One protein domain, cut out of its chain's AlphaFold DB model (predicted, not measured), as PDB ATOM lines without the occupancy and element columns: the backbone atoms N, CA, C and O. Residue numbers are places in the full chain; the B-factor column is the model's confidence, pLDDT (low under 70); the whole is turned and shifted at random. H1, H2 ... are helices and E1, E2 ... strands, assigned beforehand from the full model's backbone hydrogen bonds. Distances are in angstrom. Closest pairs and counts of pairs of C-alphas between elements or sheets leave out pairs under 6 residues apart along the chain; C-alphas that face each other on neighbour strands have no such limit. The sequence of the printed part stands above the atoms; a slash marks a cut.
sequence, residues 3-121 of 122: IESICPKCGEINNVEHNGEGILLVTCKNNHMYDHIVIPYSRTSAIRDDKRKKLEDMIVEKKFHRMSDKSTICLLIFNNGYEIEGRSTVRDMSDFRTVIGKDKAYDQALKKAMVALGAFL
ATOM      1  N   ILE A   3      11.878  91.849   4.984       85.62
ATOM      2  CA  ILE A   3      10.947  90.772   5.333       85.62
ATOM      3  C   ILE A   3       9.489  91.221   5.226       85.62
ATOM      4  O   ILE A   3       9.155  92.388   5.432       85.62
ATOM      5  N   GLU A   4       8.609  90.270   4.930       87.44
ATOM      6  CA  GLU A   4       7.165  90.451   4.951       87.44
ATOM      7  C   GLU A   4       6.636  90.209   6.371       87.44
ATOM      8  O   GLU A   4       6.912  89.186   7.000       87.44
ATOM      9  N   SER A   5       5.825  91.141   6.863       87.56
ATOM     10  CA  SER A   5       5.188  91.080   8.174       87.56
ATOM     11  C   SER A   5       3.677  91.259   8.054       87.56
ATOM     12  O   SER A   5       3.201  92.258   7.505       87.56
ATOM     13  N   ILE A   6       2.913  90.303   8.590       89.50
ATOM     14  CA  ILE A   6       1.448  90.367   8.612       89.50
ATOM     15  C   ILE A   6       0.966  91.057   9.883       89.50
ATOM     16  O   ILE A   6       1.213  90.590  10.996       89.50
ATOM     17  N   CYS A   7       0.182  92.121   9.711       89.12
ATOM     18  CA  CYS A   7      -0.481  92.789  10.819       89.12
ATOM     19  C   CYS A   7      -1.439  91.819  11.541       89.12
ATOM     20  O   CYS A   7      -2.375  91.294  10.925       89.12
ATOM     21  N   PRO A   8      -1.289  91.607  12.861       87.19
ATOM     22  CA  PRO A   8      -2.129  90.675  13.603       87.19
ATOM     23  C   PRO A   8      -3.577  91.156  13.708       87.19
ATOM     24  O   PRO A   8      -4.465  90.323  13.887       87.19
ATOM     25  N   LYS A   9      -3.833  92.462  13.564       88.31
ATOM     26  CA  LYS A   9      -5.179  93.045  13.625       88.31
ATOM     27  C   LYS A   9      -5.914  92.914  12.293       88.31
ATOM     28  O   LYS A   9      -6.924  92.226  12.235       88.31
ATOM     29  N   CYS A  10      -5.376  93.494  11.219       88.12
ATOM     30  CA  CYS A  10      -6.083  93.582   9.935       88.12
ATOM     31  C   CYS A  10      -5.584  92.626   8.841       88.12
ATOM     32  O   CYS A  10      -6.196  92.569   7.786       88.12
ATOM     33  N   GLY A  11      -4.490  91.884   9.048       84.69
ATOM     34  CA  GLY A  11      -3.962  90.958   8.036       84.69
ATOM     35  C   GLY A  11      -3.175  91.617   6.895       84.69
ATOM     36  O   GLY A  11      -2.730  90.915   5.992       84.69
ATOM     37  N   GLU A  12      -2.972  92.938   6.946       87.69
ATOM     38  CA  GLU A  12      -2.184  93.674   5.949       87.69
ATOM     39  C   GLU A  12      -0.721  93.219   5.960       87.69
ATOM     40  O   GLU A  12      -0.117  93.095   7.032       87.69
ATOM     41  N   ILE A  13      -0.152  93.006   4.771       87.88
ATOM     42  CA  ILE A  13       1.253  92.627   4.593       87.88
ATOM     43  C   ILE A  13       2.096  93.893   4.455       87.88
ATOM     44  O   ILE A  13       1.820  94.750   3.619       87.88
ATOM     45  N   ASN A  14       3.143  93.995   5.268       88.81
ATOM     46  CA  ASN A  14       4.065  95.124   5.290       88.81
ATOM     47  C   ASN A  14       5.471  94.622   4.975       88.81
ATOM     48  O   ASN A  14       5.863  93.570   5.473       88.81
ATOM     49  N   ASN A  15       6.221  95.375   4.174       89.38
ATOM     50  CA  ASN A  15       7.639  95.116   3.950       89.38
ATOM     51  C   ASN A  15       8.431  95.924   4.970       89.38
ATOM     52  O   ASN A  15       8.249  97.138   5.058       89.38
ATOM     53  N   VAL A  16       9.261  95.244   5.752       87.56
ATOM     54  CA  VAL A  16      10.011  95.839   6.856       87.56
ATOM     55  C   VAL A  16      11.485  95.530   6.656       87.56
ATOM     56  O   VAL A  16      11.859  94.384   6.394       87.56
ATOM     57  N   GLU A  17      12.317  96.557   6.767       86.94
ATOM     58  CA  GLU A  17      13.765  96.402   6.776       86.94
ATOM     59  C   GLU A  17      14.244  96.029   8.184       86.94
ATOM     60  O   GLU A  17      13.773  96.580   9.177       86.94
ATOM     61  N   HIS A  18      15.172  95.079   8.264       84.25
ATOM     62  CA  HIS A  18      15.826  94.683   9.507       84.25
ATOM     63  C   HIS A  18      17.333  94.502   9.301       84.25
ATOM     64  O   HIS A  18      17.780  94.023   8.251       84.25
ATOM     65  N   ASN A  19      18.107  94.841  10.323       85.00
ATOM     66  CA  ASN A  19      19.568  94.834  10.350       85.00
ATOM     67  C   ASN A  19      20.146  93.832  11.366       85.00
ATOM     68  O   ASN A  19      21.336  93.868  11.666       85.00
ATOM     69  N   GLY A  20      19.317  92.906  11.857       80.38
ATOM     70  CA  GLY A  20      19.723  91.807  12.749       80.38
ATOM     71  C   GLY A  20      18.964  91.767  14.075       80.38
ATOM     72  O   GLY A  20      19.275  90.953  14.940       80.38
ATOM     73  N   GLU A  21      17.965  92.628  14.240       88.19
ATOM     74  CA  GLU A  21      17.109  92.691  15.414       88.19
ATOM     75  C   GLU A  21      16.230  91.437  15.524       88.19
ATOM     76  O   GLU A  21      15.702  90.937  14.531       88.19
ATOM     77  N   GLY A  22      16.029  90.942  16.749       84.12
ATOM     78  CA  GLY A  22      15.106  89.830  17.011       84.12
ATOM     79  C   GLY A  22      13.631  90.247  17.040       84.12
ATOM     80  O   GLY A  22      12.749  89.415  16.833       84.12
ATOM     81  N   ILE A  23      13.349  91.529  17.295       88.62
ATOM     82  CA  ILE A  23      11.996  92.098  17.356       88.62
ATOM     83  C   ILE A  23      12.002  93.456  16.652       88.62
ATOM     84  O   ILE A  23      12.887  94.272  16.895       88.62
ATOM     85  N   LEU A  24      11.001  93.697  15.808       89.88
ATOM     86  CA  LEU A  24      10.797  94.949  15.080       89.88
ATOM     87  C   LEU A  24       9.437  95.539  15.440       89.88
ATOM     88  O   LEU A  24       8.434  94.827  15.432       89.88
ATOM     89  N   LEU A  25       9.386  96.845  15.687       91.44
ATOM     90  CA  LEU A  25       8.126  97.565  15.840       91.44
ATOM     91  C   LEU A  25       7.614  97.980  14.458       91.44
ATOM     92  O   LEU A  25       8.289  98.714  13.737       91.44
ATOM     93  N   VAL A  26       6.422  97.515  14.085       91.38
ATOM     94  CA  VAL A  26       5.862  97.717  12.745       91.38
ATOM     95  C   VAL A  26       4.541  98.467  12.827       91.38
ATOM     96  O   VAL A  26       3.637  98.080  13.568       91.38
ATOM     97  N   THR A  27       4.398  99.500  11.998       93.44
ATOM     98  CA  THR A  27       3.129 100.201  11.778       93.44
ATOM     99  C   THR A  27       2.572  99.795  10.420       93.44
ATOM    100  O   THR A  27       3.212 100.019   9.396       93.44
ATOM    101  N   CYS A  28       1.391  99.172  10.388       91.88
ATOM    102  CA  CYS A  28       0.757  98.830   9.113       91.88
ATOM    103  C   CYS A  28       0.114 100.051   8.441       91.88
ATOM    104  O   CYS A  28      -0.201 101.022   9.125       91.88
ATOM    105  N   LYS A  29      -0.223  99.949   7.149       90.75
ATOM    106  CA  LYS A  29      -0.931 101.009   6.393       90.75
ATOM    107  C   LYS A  29      -2.256 101.473   7.015       90.75
ATOM    108  O   LYS A  29      -2.652 102.612   6.824       90.75
ATOM    109  N   ASN A  30      -2.914 100.609   7.792       91.06
ATOM    110  CA  ASN A  30      -4.131 100.936   8.546       91.06
ATOM    111  C   ASN A  30      -3.830 101.504   9.954       91.06
ATOM    112  O   ASN A  30      -4.657 101.381  10.853       91.06
ATOM    113  N   ASN A  31      -2.630 102.047  10.185       92.25
ATOM    114  CA  ASN A  31      -2.159 102.656  11.440       92.25
ATOM    115  C   ASN A  31      -2.164 101.759  12.694       92.25
ATOM    116  O   ASN A  31      -2.102 102.246  13.821       92.25
ATOM    117  N   HIS A  32      -2.182 100.434  12.540       92.00
ATOM    118  CA  HIS A  32      -1.960  99.523  13.662       92.00
ATOM    119  C   HIS A  32      -0.468  99.324  13.930       92.00
ATOM    120  O   HIS A  32       0.258  98.890  13.039       92.00
ATOM    121  N   MET A  33      -0.053  99.549  15.175       93.00
ATOM    122  CA  MET A  33       1.282  99.204  15.671       93.00
ATOM    123  C   MET A  33       1.296  97.793  16.266       93.00
ATOM    124  O   MET A  33       0.331  97.392  16.929       93.00
ATOM    125  N   TYR A  34       2.364  97.039  16.014       91.38
ATOM    126  CA  TYR A  34       2.560  95.690  16.542       91.38
ATOM    127  C   TYR A  34       4.030  95.256  16.486       91.38
ATOM    128  O   TYR A  34       4.797  95.742  15.658       91.38
ATOM    129  N   ASP A  35       4.382  94.282  17.323       90.31
ATOM    130  CA  ASP A  35       5.710  93.674  17.326       90.31
ATOM    131  C   ASP A  35       5.782  92.531  16.309       90.31
ATOM    132  O   ASP A  35       4.968  91.597  16.321       90.31
ATOM    133  N   HIS A  36       6.782  92.585  15.438       87.69
ATOM    134  CA  HIS A  36       7.177  91.486  14.572       87.69
ATOM    135  C   HIS A  36       8.377  90.763  15.181       87.69
ATOM    136  O   HIS A  36       9.431  91.360  15.381       87.69
ATOM    137  N   ILE A  37       8.232  89.465  15.439       86.81
ATOM    138  CA  ILE A  37       9.331  88.614  15.901       86.81
ATOM    139  C   ILE A  37      10.052  88.074  14.667       86.81
ATOM    140  O   ILE A  37       9.465  87.305  13.899       86.81
ATOM    141  N   VAL A  38      11.312  88.463  14.488       84.25
ATOM    142  CA  VAL A  38      12.147  87.983  13.385       84.25
ATOM    143  C   VAL A  38      12.573  86.552  13.695       84.25
ATOM    144  O   VAL A  38      13.204  86.281  14.715       84.25
ATOM    145  N   ILE A  39      12.223  85.621  12.811       80.12
ATOM    146  CA  ILE A  39      12.627  84.217  12.903       80.12
ATOM    147  C   ILE A  39      13.475  83.844  11.679       80.12
ATOM    148  O   ILE A  39      13.308  84.453  10.621       80.12
ATOM    149  N   PRO A  40      14.335  82.807  11.754       70.62
ATOM    150  CA  PRO A  40      15.191  82.401  10.629       70.62
ATOM    151  C   PRO A  40      14.439  82.110   9.320       70.62
ATOM    152  O   PRO A  40      15.014  82.181   8.241       70.62
ATOM    153  N   TYR A  41      13.144  81.794   9.409       66.94
ATOM    154  CA  TYR A  41      12.267  81.493   8.277       66.94
ATOM    155  C   TYR A  41      11.206  82.580   8.038       66.94
ATOM    156  O   TYR A  41      10.101  82.255   7.582       66.94
ATOM    157  N   SER A  42      11.473  83.832   8.423       69.62
ATOM    158  CA  SER A  42      10.633  84.972   8.042       69.62
ATOM    159  C   SER A  42      10.648  85.119   6.521       69.62
ATOM    160  O   SER A  42      11.684  84.949   5.878       69.62
ATOM    161  N   ARG A  43       9.486  85.399   5.922       74.25
ATOM    162  CA  ARG A  43       9.373  85.523   4.464       74.25
ATOM    163  C   ARG A  43      10.172  86.729   3.990       74.25
ATOM    164  O   ARG A  43       9.874  87.853   4.369       74.25
ATOM    165  N   THR A  44      11.169  86.505   3.147       72.44
ATOM    166  CA  THR A  44      11.976  87.577   2.560       72.44
ATOM    167  C   THR A  44      11.222  88.246   1.415       72.44
ATOM    168  O   THR A  44      10.881  87.578   0.436       72.44
ATOM    169  N   SER A  45      11.028  89.564   1.477       62.19
ATOM    170  CA  SER A  45      10.356  90.329   0.412       62.19
ATOM    171  C   SER A  45      11.150  90.346  -0.901       62.19
ATOM    172  O   SER A  45      10.577  90.575  -1.962       62.19
ATOM    173  N   ALA A  46      12.461  90.086  -0.837       56.59
ATOM    174  CA  ALA A  46      13.362  90.072  -1.990       56.59
ATOM    175  C   ALA A  46      13.207  88.830  -2.892       56.59
ATOM    176  O   ALA A  46      13.594  88.875  -4.054       56.59
ATOM    177  N   ILE A  47      12.620  87.734  -2.389       57.38
ATOM    178  CA  ILE A  47      12.435  86.481  -3.143       57.38
ATOM    179  C   ILE A  47      10.968  86.377  -3.577       57.38
ATOM    180  O   ILE A  47      10.183  85.577  -3.063       57.38
ATOM    181  N   ARG A  48      10.574  87.243  -4.513       63.19
ATOM    182  CA  ARG A  48       9.267  87.202  -5.180       63.19
ATOM    183  C   ARG A  48       9.470  86.889  -6.659       63.19
ATOM    184  O   ARG A  48       9.690  87.800  -7.452       63.19
ATOM    185  N   ASP A  49       9.390  85.607  -7.006       74.88
ATOM    186  CA  ASP A  49       9.296  85.169  -8.402       74.88
ATOM    187  C   ASP A  49       8.021  85.739  -9.056       74.88
ATOM    188  O   ASP A  49       7.012  85.959  -8.374       74.88
ATOM    189  N   ASP A  50       8.045  85.995 -10.364       83.00
ATOM    190  CA  ASP A  50       6.931  86.634 -11.077       83.00
ATOM    191  C   ASP A  50       5.628  85.831 -10.996       83.00
ATOM    192  O   ASP A  50       4.547  86.423 -10.922       83.00
ATOM    193  N   LYS A  51       5.706  84.498 -10.882       83.75
ATOM    194  CA  LYS A  51       4.523  83.658 -10.635       83.75
ATOM    195  C   LYS A  51       3.849  83.996  -9.313       83.75
ATOM    196  O   LYS A  51       2.624  84.040  -9.235       83.75
ATOM    197  N   ARG A  52       4.639  84.259  -8.269       84.94
ATOM    198  CA  ARG A  52       4.109  84.632  -6.957       84.94
ATOM    199  C   ARG A  52       3.448  86.007  -7.000       84.94
ATOM    200  O   ARG A  52       2.401  86.165  -6.385       84.94
ATOM    201  N   LYS A  53       4.023  86.972  -7.727       86.19
ATOM    202  CA  LYS A  53       3.404  88.298  -7.905       86.19
ATOM    203  C   LYS A  53       2.052  88.178  -8.604       86.19
ATOM    204  O   LYS A  53       1.055  88.575  -8.018       86.19
ATOM    205  N   LYS A  54       2.010  87.515  -9.771       87.44
ATOM    206  CA  LYS A  54       0.761  87.246 -10.509       87.44
ATOM    207  C   LYS A  54      -0.292  86.594  -9.608       87.44
ATOM    208  O   LYS A  54      -1.442  87.014  -9.593       87.44
ATOM    209  N   LEU A  55       0.106  85.585  -8.832       89.06
ATOM    210  CA  LEU A  55      -0.799  84.884  -7.927       89.06
ATOM    211  C   LEU A  55      -1.334  85.788  -6.811       89.06
ATOM    212  O   LEU A  55      -2.513  85.718  -6.482       89.06
ATOM    213  N   GLU A  56      -0.480  86.617  -6.212       89.25
ATOM    214  CA  GLU A  56      -0.893  87.548  -5.162       89.25
ATOM    215  C   GLU A  56      -1.791  88.672  -5.693       89.25
ATOM    216  O   GLU A  56      -2.715  89.067  -4.982       89.25
ATOM    217  N   ASP A  57      -1.585  89.122  -6.934       90.88
ATOM    218  CA  ASP A  57      -2.443  90.100  -7.620       90.88
ATOM    219  C   ASP A  57      -3.843  89.540  -7.919       90.88
ATOM    220  O   ASP A  57      -4.819  90.286  -7.998       90.88
ATOM    221  N   MET A  58      -3.971  88.216  -8.048       92.12
ATOM    222  CA  MET A  58      -5.268  87.554  -8.189       92.12
ATOM    223  C   MET A  58      -6.051  87.481  -6.869       92.12
ATOM    224  O   MET A  58      -7.244  87.185  -6.910       92.12
ATOM    225  N   ILE A  59      -5.427  87.709  -5.705       94.12
ATOM    226  CA  ILE A  59      -6.104  87.607  -4.404       94.12
ATOM    227  C   ILE A  59      -6.969  88.846  -4.175       94.12
ATOM    228  O   ILE A  59      -6.453  89.945  -3.976       94.12
ATOM    229  N   VAL A  60      -8.285  88.651  -4.108       95.19
ATOM    230  CA  VAL A  60      -9.250  89.725  -3.826       95.19
ATOM    231  C   VAL A  60      -9.563  89.852  -2.341       95.19
ATOM    232  O   VAL A  60      -9.842  90.950  -1.865       95.19
ATOM    233  N   GLU A  61      -9.487  88.755  -1.583       93.69
ATOM    234  CA  GLU A  61      -9.769  88.776  -0.149       93.69
ATOM    235  C   GLU A  61      -8.892  87.781   0.622       93.69
ATOM    236  O   GLU A  61      -8.545  86.701   0.138       93.69
ATOM    237  N   LYS A  62      -8.531  88.161   1.852       94.12
ATOM    238  CA  LYS A  62      -7.766  87.338   2.796       94.12
ATOM    239  C   LYS A  62      -8.508  87.313   4.124       94.12
ATOM    240  O   LYS A  62      -8.619  88.347   4.784       94.12
ATOM    241  N   LYS A  63      -8.970  86.139   4.550       93.75
ATOM    242  CA  LYS A  63      -9.621  85.959   5.856       93.75
ATOM    243  C   LYS A  63      -8.727  85.148   6.772       93.75
ATOM    244  O   LYS A  63      -8.137  84.153   6.366       93.75
ATOM    245  N   PHE A  64      -8.628  85.575   8.026       93.62
ATOM    246  CA  PHE A  64      -7.892  84.846   9.051       93.62
ATOM    247  C   PHE A  64      -8.848  84.417  10.150       93.62
ATOM    248  O   PHE A  64      -9.478  85.261  10.786       93.62
ATOM    249  N   HIS A  65      -8.896  83.116  10.412       92.19
ATOM    250  CA  HIS A  65      -9.748  82.536  11.439       92.19
ATOM    251  C   HIS A  65      -8.897  81.816  12.474       92.19
ATOM    252  O   HIS A  65      -8.002  81.036  12.143       92.19
ATOM    253  N   ARG A  66      -9.178  82.068  13.753       88.12
ATOM    254  CA  ARG A  66      -8.633  81.248  14.831       88.12
ATOM    255  C   ARG A  66      -9.514  80.010  14.952       88.12
ATOM    256  O   ARG A  66     -10.689  80.134  15.269       88.12
ATOM    257  N   MET A  67      -8.952  78.841  14.657       88.50
ATOM    258  CA  MET A  67      -9.691  77.572  14.714       88.50
ATOM    259  C   MET A  67      -9.637  76.957  16.116       88.50
ATOM    260  O   MET A  67     -10.557  76.266  16.535       88.50
ATOM    261  N   SER A  68      -8.543  77.193  16.840       90.00
ATOM    262  CA  SER A  68      -8.359  76.759  18.224       90.00
ATOM    263  C   SER A  68      -7.329  77.643  18.921       90.00
ATOM    264  O   SER A  68      -6.726  78.534  18.312       90.00
ATOM    265  N   ASP A  69      -7.043  77.353  20.186       87.06
ATOM    266  CA  ASP A  69      -6.004  78.057  20.936       87.06
ATOM    267  C   ASP A  69      -4.608  77.917  20.324       87.06
ATOM    268  O   ASP A  69      -3.769  78.793  20.533       87.06
ATOM    269  N   LYS A  70      -4.390  76.865  19.522       92.00
ATOM    270  CA  LYS A  70      -3.108  76.523  18.895       92.00
ATOM    271  C   LYS A  70      -3.099  76.657  17.371       92.00
ATOM    272  O   LYS A  70      -2.042  76.461  16.775       92.00
ATOM    273  N   SER A  71      -4.233  76.953  16.726       91.88
ATOM    274  CA  SER A  71      -4.352  76.920  15.262       91.88
ATOM    275  C   SER A  71      -4.939  78.195  14.662       91.88
ATOM    276  O   SER A  71      -5.984  78.686  15.091       91.88
ATOM    277  N   THR A  72      -4.319  78.640  13.570       94.94
ATOM    278  CA  THR A  72      -4.796  79.734  12.713       94.94
ATOM    279  C   THR A  72      -5.001  79.213  11.295       94.94
ATOM    280  O   THR A  72      -4.122  78.534  10.765       94.94
ATOM    281  N   ILE A  73      -6.133  79.547  10.683       95.88
ATOM    282  CA  ILE A  73      -6.441  79.314   9.269       95.88
ATOM    283  C   ILE A  73      -6.370  80.649   8.520       95.88
ATOM    284  O   ILE A  73      -6.794  81.684   9.038       95.88
ATOM    285  N   CYS A  74      -5.832  80.618   7.305       96.75
ATOM    286  CA  CYS A  74      -5.883  81.690   6.324       96.75
ATOM    287  C   CYS A  74      -6.659  81.186   5.107       96.75
ATOM    288  O   CYS A  74      -6.258  80.185   4.522       96.75
ATOM    289  N   LEU A  75      -7.741  81.871   4.744       96.75
ATOM    290  CA  LEU A  75      -8.502  81.646   3.519       96.75
ATOM    291  C   LEU A  75      -8.137  82.742   2.512       96.75
ATOM    292  O   LEU A  75      -8.272  83.931   2.816       96.75
ATOM    293  N   LEU A  76      -7.664  82.334   1.339       96.38
ATOM    294  CA  LEU A  76      -7.404  83.197   0.192       96.38
ATOM    295  C   LEU A  76      -8.545  83.041  -0.805       96.38
ATOM    296  O   LEU A  76      -8.832  81.920  -1.225       96.38
ATOM    297  N   ILE A  77      -9.152  84.158  -1.188       95.62
ATOM    298  CA  ILE A  77     -10.194  84.210  -2.212       95.62
ATOM    299  C   ILE A  77      -9.603  84.914  -3.426       95.62
ATOM    300  O   ILE A  77      -9.068  86.022  -3.311       95.62
ATOM    301  N   PHE A  78      -9.675  84.255  -4.577       94.94
ATOM    302  CA  PHE A  78      -9.112  84.738  -5.833       94.94
ATOM    303  C   PHE A  78     -10.191  85.370  -6.723       94.94
ATOM    304  O   PHE A  78     -11.377  85.066  -6.607       94.94
ATOM    305  N   ASN A  79      -9.785  86.249  -7.639       93.88
ATOM    306  CA  ASN A  79     -10.674  86.969  -8.562       93.88
ATOM    307  C   ASN A  79     -11.489  86.056  -9.500       93.88
ATOM    308  O   ASN A  79     -12.500  86.483 -10.047       93.88
ATOM    309  N   ASN A  80     -11.071  84.803  -9.665       89.56
ATOM    310  CA  ASN A  80     -11.774  83.767 -10.416       89.56
ATOM    311  C   ASN A  80     -12.778  82.970  -9.556       89.56
ATOM    312  O   ASN A  80     -13.317  81.970 -10.026       89.56
ATOM    313  N   GLY A  81     -13.003  83.375  -8.302       90.44
ATOM    314  CA  GLY A  81     -13.890  82.700  -7.352       90.44
ATOM    315  C   GLY A  81     -13.301  81.439  -6.716       90.44
ATOM    316  O   GLY A  81     -13.996  80.773  -5.954       90.44
ATOM    317  N   TYR A  82     -12.043  81.090  -7.006       93.31
ATOM    318  CA  TYR A  82     -11.376  79.966  -6.358       93.31
ATOM    319  C   TYR A  82     -10.995  80.327  -4.919       93.31
ATOM    320  O   TYR A  82     -10.592  81.459  -4.636       93.31
ATOM    321  N   GLU A  83     -11.083  79.356  -4.016       96.19
ATOM    322  CA  GLU A  83     -10.759  79.532  -2.603       96.19
ATOM    323  C   GLU A  83      -9.709  78.516  -2.161       96.19
ATOM    324  O   GLU A  83      -9.794  77.330  -2.483       96.19
ATOM    325  N   ILE A  84      -8.702  78.977  -1.416       96.19
ATOM    326  CA  ILE A  84      -7.632  78.116  -0.902       96.19
ATOM    327  C   ILE A  84      -7.350  78.445   0.549       96.19
ATOM    328  O   ILE A  84      -7.103  79.594   0.907       96.19
ATOM    329  N   GLU A  85      -7.296  77.404   1.374       96.38
ATOM    330  CA  GLU A  85      -6.948  77.527   2.782       96.38
ATOM    331  C   GLU A  85      -5.539  77.025   3.120       96.38
ATOM    332  O   GLU A  85      -5.066  75.976   2.662       96.38
ATOM    333  N   GLY A  86      -4.880  77.757   4.009       96.06
ATOM    334  CA  GLY A  86      -3.656  77.363   4.691       96.06
ATOM    335  C   GLY A  86      -3.840  77.413   6.202       96.06
ATOM    336  O   GLY A  86      -4.663  78.156   6.729       96.06
ATOM    337  N   ARG A  87      -3.059  76.616   6.922       95.56
ATOM    338  CA  ARG A  87      -3.136  76.430   8.364       95.56
ATOM    339  C   ARG A  87      -1.750  76.513   8.982       95.56
ATOM    340  O   ARG A  87      -0.787  75.932   8.487       95.56
ATOM    341  N   SER A  88      -1.686  77.185  10.121       93.94
ATOM    342  CA  SER A  88      -0.560  77.154  11.047       93.94
ATOM    343  C   SER A  88      -1.010  76.523  12.357       93.94
ATOM    344  O   SER A  88      -2.139  76.749  12.799       93.94
ATOM    345  N   THR A  89      -0.166  75.687  12.960       92.88
ATOM    346  CA  THR A  89      -0.425  75.075  14.269       92.88
ATOM    347  C   THR A  89       0.869  74.974  15.066       92.88
ATOM    348  O   THR A  89       1.912  74.648  14.504       92.88
ATOM    349  N   VAL A  90       0.791  75.252  16.366       90.00
ATOM    350  CA  VAL A  90       1.904  75.097  17.314       90.00
ATOM    351  C   VAL A  90       1.703  73.861  18.188       90.00
ATOM    352  O   VAL A  90       0.568  73.469  18.468       90.00
ATOM    353  N   ARG A  91       2.807  73.245  18.627       88.12
ATOM    354  CA  ARG A  91       2.770  72.111  19.561       88.12
ATOM    355  C   ARG A  91       2.270  72.565  20.934       88.12
ATOM    356  O   ARG A  91       1.316  71.984  21.461       88.12
ATOM    357  N   ASP A  92       2.847  73.645  21.452       87.88
ATOM    358  CA  ASP A  92       2.551  74.201  22.769       87.88
ATOM    359  C   ASP A  92       1.860  75.562  22.664       87.88
ATOM    360  O   ASP A  92       2.160  76.380  21.799       87.88
ATOM    361  N   MET A  93       0.877  75.802  23.537       86.88
ATOM    362  CA  MET A  93       0.073  77.032  23.495       86.88
ATOM    363  C   MET A  93       0.907  78.272  23.845       86.88
ATOM    364  O   MET A  93       0.630  79.352  23.329       86.88
ATOM    365  N   SER A  94       1.941  78.117  24.677       86.50
ATOM    366  CA  SER A  94       2.896  79.179  25.029       86.50
ATOM    367  C   SER A  94       3.596  79.776  23.809       86.50
ATOM    368  O   SER A  94       3.921  80.965  23.799       86.50
ATOM    369  N   ASP A  95       3.772  78.960  22.772       81.06
ATOM    370  CA  ASP A  95       4.472  79.324  21.545       81.06
ATOM    371  C   ASP A  95       3.534  80.009  20.548       81.06
ATOM    372  O   ASP A  95       3.968  80.514  19.508       81.06
ATOM    373  N   PHE A  96       2.229  80.049  20.845       85.31
ATOM    374  CA  PHE A  96       1.269  80.706  19.980       85.31
ATOM    375  C   PHE A  96       1.518  82.215  19.969       85.31
ATOM    376  O   PHE A  96       1.373  82.933  20.964       85.31
ATOM    377  N   ARG A  97       1.850  82.713  18.781       85.12
ATOM    378  CA  ARG A  97       1.957  84.137  18.477       85.12
ATOM    379  C   ARG A  97       1.083  84.421  17.268       85.12
ATOM    380  O   ARG A  97       1.329  83.879  16.195       85.12
ATOM    381  N   THR A  98       0.081  85.288  17.418       84.62
ATOM    382  CA  THR A  98      -0.889  85.596  16.349       84.62
ATOM    383  C   THR A  98      -0.211  86.030  15.051       84.62
ATOM    384  O   THR A  98      -0.614  85.578  13.982       84.62
ATOM    385  N   VAL A  99       0.833  86.861  15.143       84.25
ATOM    386  CA  VAL A  99       1.621  87.327  13.988       84.25
ATOM    387  C   VAL A  99       2.224  86.140  13.232       84.25
ATOM    388  O   VAL A  99       1.979  85.987  12.040       84.25
ATOM    389  N   ILE A 100       2.917  85.244  13.943       85.31
ATOM    390  CA  ILE A 100       3.542  84.043  13.366       85.31
ATOM    391  C   ILE A 100       2.477  83.090  12.807       85.31
ATOM    392  O   ILE A 100       2.625  82.551  11.712       85.31
ATOM    393  N   GLY A 101       1.376  82.897  13.536       88.75
ATOM    394  CA  GLY A 101       0.273  82.037  13.120       88.75
ATOM    395  C   GLY A 101      -0.347  82.487  11.798       88.75
ATOM    396  O   GLY A 101      -0.511  81.669  10.893       88.75
ATOM    397  N   LYS A 102      -0.652  83.784  11.665       91.25
ATOM    398  CA  LYS A 102      -1.179  84.357  10.418       91.25
ATOM    399  C   LYS A 102      -0.154  84.286   9.288       91.25
ATOM    400  O   LYS A 102      -0.512  83.872   8.190       91.25
ATOM    401  N   ASP A 103       1.106  84.615   9.567       88.31
ATOM    402  CA  ASP A 103       2.189  84.569   8.580       88.31
ATOM    403  C   ASP A 103       2.375  83.168   7.978       88.31
ATOM    404  O   ASP A 103       2.337  82.995   6.759       88.31
ATOM    405  N   LYS A 104       2.473  82.140   8.829       90.50
ATOM    406  CA  LYS A 104       2.639  80.748   8.386       90.50
ATOM    407  C   LYS A 104       1.394  80.181   7.709       90.50
ATOM    408  O   LYS A 104       1.525  79.417   6.755       90.50
ATOM    409  N   ALA A 105       0.195  80.551   8.165       93.75
ATOM    410  CA  ALA A 105      -1.043  80.124   7.517       93.75
ATOM    411  C   ALA A 105      -1.156  80.711   6.100       93.75
ATOM    412  O   ALA A 105      -1.507  79.988   5.169       93.75
ATOM    413  N   TYR A 106      -0.794  81.986   5.928       93.25
ATOM    414  CA  TYR A 106      -0.747  82.643   4.621       93.25
ATOM    415  C   TYR A 106       0.295  82.007   3.691       93.25
ATOM    416  O   TYR A 106      -0.025  81.680   2.551       93.25
ATOM    417  N   ASP A 107       1.516  81.764   4.179       90.94
ATOM    418  CA  ASP A 107       2.572  81.099   3.400       90.94
ATOM    419  C   ASP A 107       2.141  79.708   2.910       90.94
ATOM    420  O   ASP A 107       2.348  79.344   1.751       90.94
ATOM    421  N   GLN A 108       1.481  78.931   3.777       94.12
ATOM    422  CA  GLN A 108       0.959  77.624   3.391       94.12
ATOM    423  C   GLN A 108      -0.148  77.745   2.331       94.12
ATOM    424  O   GLN A 108      -0.158  76.964   1.377       94.12
ATOM    425  N   ALA A 109      -1.059  78.712   2.478       94.81
ATOM    426  CA  ALA A 109      -2.122  78.949   1.505       94.81
ATOM    427  C   ALA A 109      -1.540  79.326   0.132       94.81
ATOM    428  O   ALA A 109      -1.925  78.736  -0.877       94.81
ATOM    429  N   LEU A 110      -0.540  80.214   0.094       91.50
ATOM    430  CA  LEU A 110       0.168  80.570  -1.138       91.50
ATOM    431  C   LEU A 110       0.856  79.373  -1.794       91.50
ATOM    432  O   LEU A 110       0.771  79.210  -3.007       91.50
ATOM    433  N   LYS A 111       1.522  78.512  -1.017       91.19
ATOM    434  CA  LYS A 111       2.164  77.300  -1.553       91.19
ATOM    435  C   LYS A 111       1.163  76.368  -2.224       91.19
ATOM    436  O   LYS A 111       1.423  75.894  -3.327       91.19
ATOM    437  N   LYS A 112       0.005  76.147  -1.597       93.81
ATOM    438  CA  LYS A 112      -1.087  75.372  -2.207       93.81
ATOM    439  C   LYS A 112      -1.630  76.057  -3.461       93.81
ATOM    440  O   LYS A 112      -1.866  75.391  -4.463       93.81
ATOM    441  N   ALA A 113      -1.760  77.379  -3.427       92.19
ATOM    442  CA  ALA A 113      -2.229  78.180  -4.548       92.19
ATOM    443  C   ALA A 113      -1.295  78.146  -5.759       92.19
ATOM    444  O   ALA A 113      -1.773  77.990  -6.879       92.19
ATOM    445  N   MET A 114       0.020  78.177  -5.551       89.94
ATOM    446  CA  MET A 114       0.995  78.011  -6.634       89.94
ATOM    447  C   MET A 114       0.863  76.655  -7.338       89.94
ATOM    448  O   MET A 114       1.070  76.578  -8.545       89.94
ATOM    449  N   VAL A 115       0.507  75.592  -6.607       90.69
ATOM    450  CA  VAL A 115       0.269  74.264  -7.192       90.69
ATOM    451  C   VAL A 115      -1.075  74.227  -7.922       90.69
ATOM    452  O   VAL A 115      -1.128  73.823  -9.079       90.69
ATOM    453  N   ALA A 116      -2.150  74.674  -7.270       90.00
ATOM    454  CA  ALA A 116      -3.509  74.586  -7.806       90.00
ATOM    455  C   ALA A 116      -3.742  75.504  -9.016       90.00
ATOM    456  O   ALA A 116      -4.388  75.109  -9.982       90.00
ATOM    457  N   LEU A 117      -3.202  76.725  -8.973       88.25
ATOM    458  CA  LEU A 117      -3.384  77.739 -10.012       88.25
ATOM    459  C   LEU A 117      -2.162  77.877 -10.922       88.25
ATOM    460  O   LEU A 117      -2.155  78.744 -11.789       88.25
ATOM    461  N   GLY A 118      -1.144  77.021 -10.779       82.44
ATOM    462  CA  GLY A 118       0.118  77.127 -11.519       82.44
ATOM    463  C   GLY A 118      -0.045  77.189 -13.040       82.44
ATOM    464  O   GLY A 118       0.700  77.909 -13.702       82.44
ATOM    465  N   ALA A 119      -1.055  76.506 -13.586       79.12
ATOM    466  CA  ALA A 119      -1.389  76.547 -15.011       79.12
ATOM    467  C   ALA A 119      -1.847  77.937 -15.500       79.12
ATOM    468  O   ALA A 119      -1.658  78.263 -16.666       79.12
ATOM    469  N   PHE A 120      -2.403  78.769 -14.613       75.06
ATOM    470  CA  PHE A 120      -2.848  80.135 -14.911       75.06
ATOM    471  C   PHE A 120      -1.742  81.186 -14.711       75.06
ATOM    472  O   PHE A 120      -1.971  82.365 -14.964       75.06
ATOM    473  N   LEU A 121      -0.551  80.783 -14.244       73.31
ATOM    474  CA  LEU A 121       0.566  81.687 -13.932       73.31
ATOM    475  C   LEU A 121       1.616  81.791 -15.056       73.31
ATOM    476  O   LEU A 121       2.649  82.437 -14.851       73.31
TER     477      LEU A 121
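Overview. This is residues 3 to 121 of the 122 residues of an uncharacterized protein of Neobacillus massiliamazoniensis (UniProt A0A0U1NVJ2). A twisted slab of three strands, E5, E6 and E7, is covered on one face by the long helix H2, which runs slantwise over it, while the opposite face bears no named helix. Two small strand hairpins, E1 with E2 and E3 with E4, lie apart from that slab, with E1 packed on residues 98 to 106 of H2; the short helices H1 and H3 lie near the other end of H2. The printed part has 119 residues, with three named helices and seven named strands in the order E1 E2 E3 E4 H1 E5 E6 E7 H2 H3, a mixed class of helices and strands. The largest sheet has the order E5 - E6 - E7, all antiparallel. The whole is compact, with a radius of gyration of the C-alphas of 14.2 A and spans of 38 by 32 by 27 A.

Arrangement. Strands E5, residues 59 to 68, E6, 71 to 78, and E7, 83 to 89, form a meander, each strand the antiparallel neighbour of the one before. In the hairpin E5 and E6, N 63 and O 75 are within hydrogen-bond range at 2.9 A; in the hairpin E6 and E7, N 74 and O 86 are at 2.8 A. Helix H2, residues 98 to 116, is on this sheet, making two layers, a helix on one face of a sheet, at a height over the sheet of 5.6 A. It lies over E6 and E7, at 44 degrees to E7 on the local plane, slantwise to the strands; its closest C-alphas to E7 are those of Ala 109 and Gly 86, 3.9 A apart. Helix H1, residues 50 to 57, touches H2 at its residues 113 to 114 alone, at a steep tilt of 65 degrees, opposite ways; the closest C-alphas, of Leu 55 and Met 114, are 7.2 A apart. H1 also touches helix H3, residues 118 to 121, with the C-alphas of Lys 51 and Leu 121 closest at 5.5 A. H2 and H3 meet only through their link. In H1 and H2 every O i to N i+4 pair is within hydrogen-bond range; H3 is too short for such a pair. In the antiparallel hairpin E1, residues 3 to 6, and E2, 13 to 17, N 5 and O 14 are at 2.8 A. The closest C-alphas of E1 and H2, of Ile 6 and Asp 103, are 5.8 A apart. In the antiparallel hairpin E3, residues 23 to 27, and E4, 33 to 37, N 24 and O 36 are at 2.8 A.

Along the chain. E5 is 25.2 A long, E6 23.0 A and E7 20.3 A. H2 is 26.7 A long, from C-alpha 98 at (-0.889, 85.596, 16.349) to C-alpha 116 at (-3.509, 74.586, -7.806). E1 begins at C-alpha 3 at (10.947, 90.772, 5.333).

Size, cuts and confidence. The two C-alphas farthest apart, of Ser 94 and Phe 120, are 40.4 A apart. The printed part has no cut. The link from E4 to H1, residues 38 to 49, is long. Mean pLDDT of the printed part is 87.6, with residues 41 to 42 and 45 to 48 under 70.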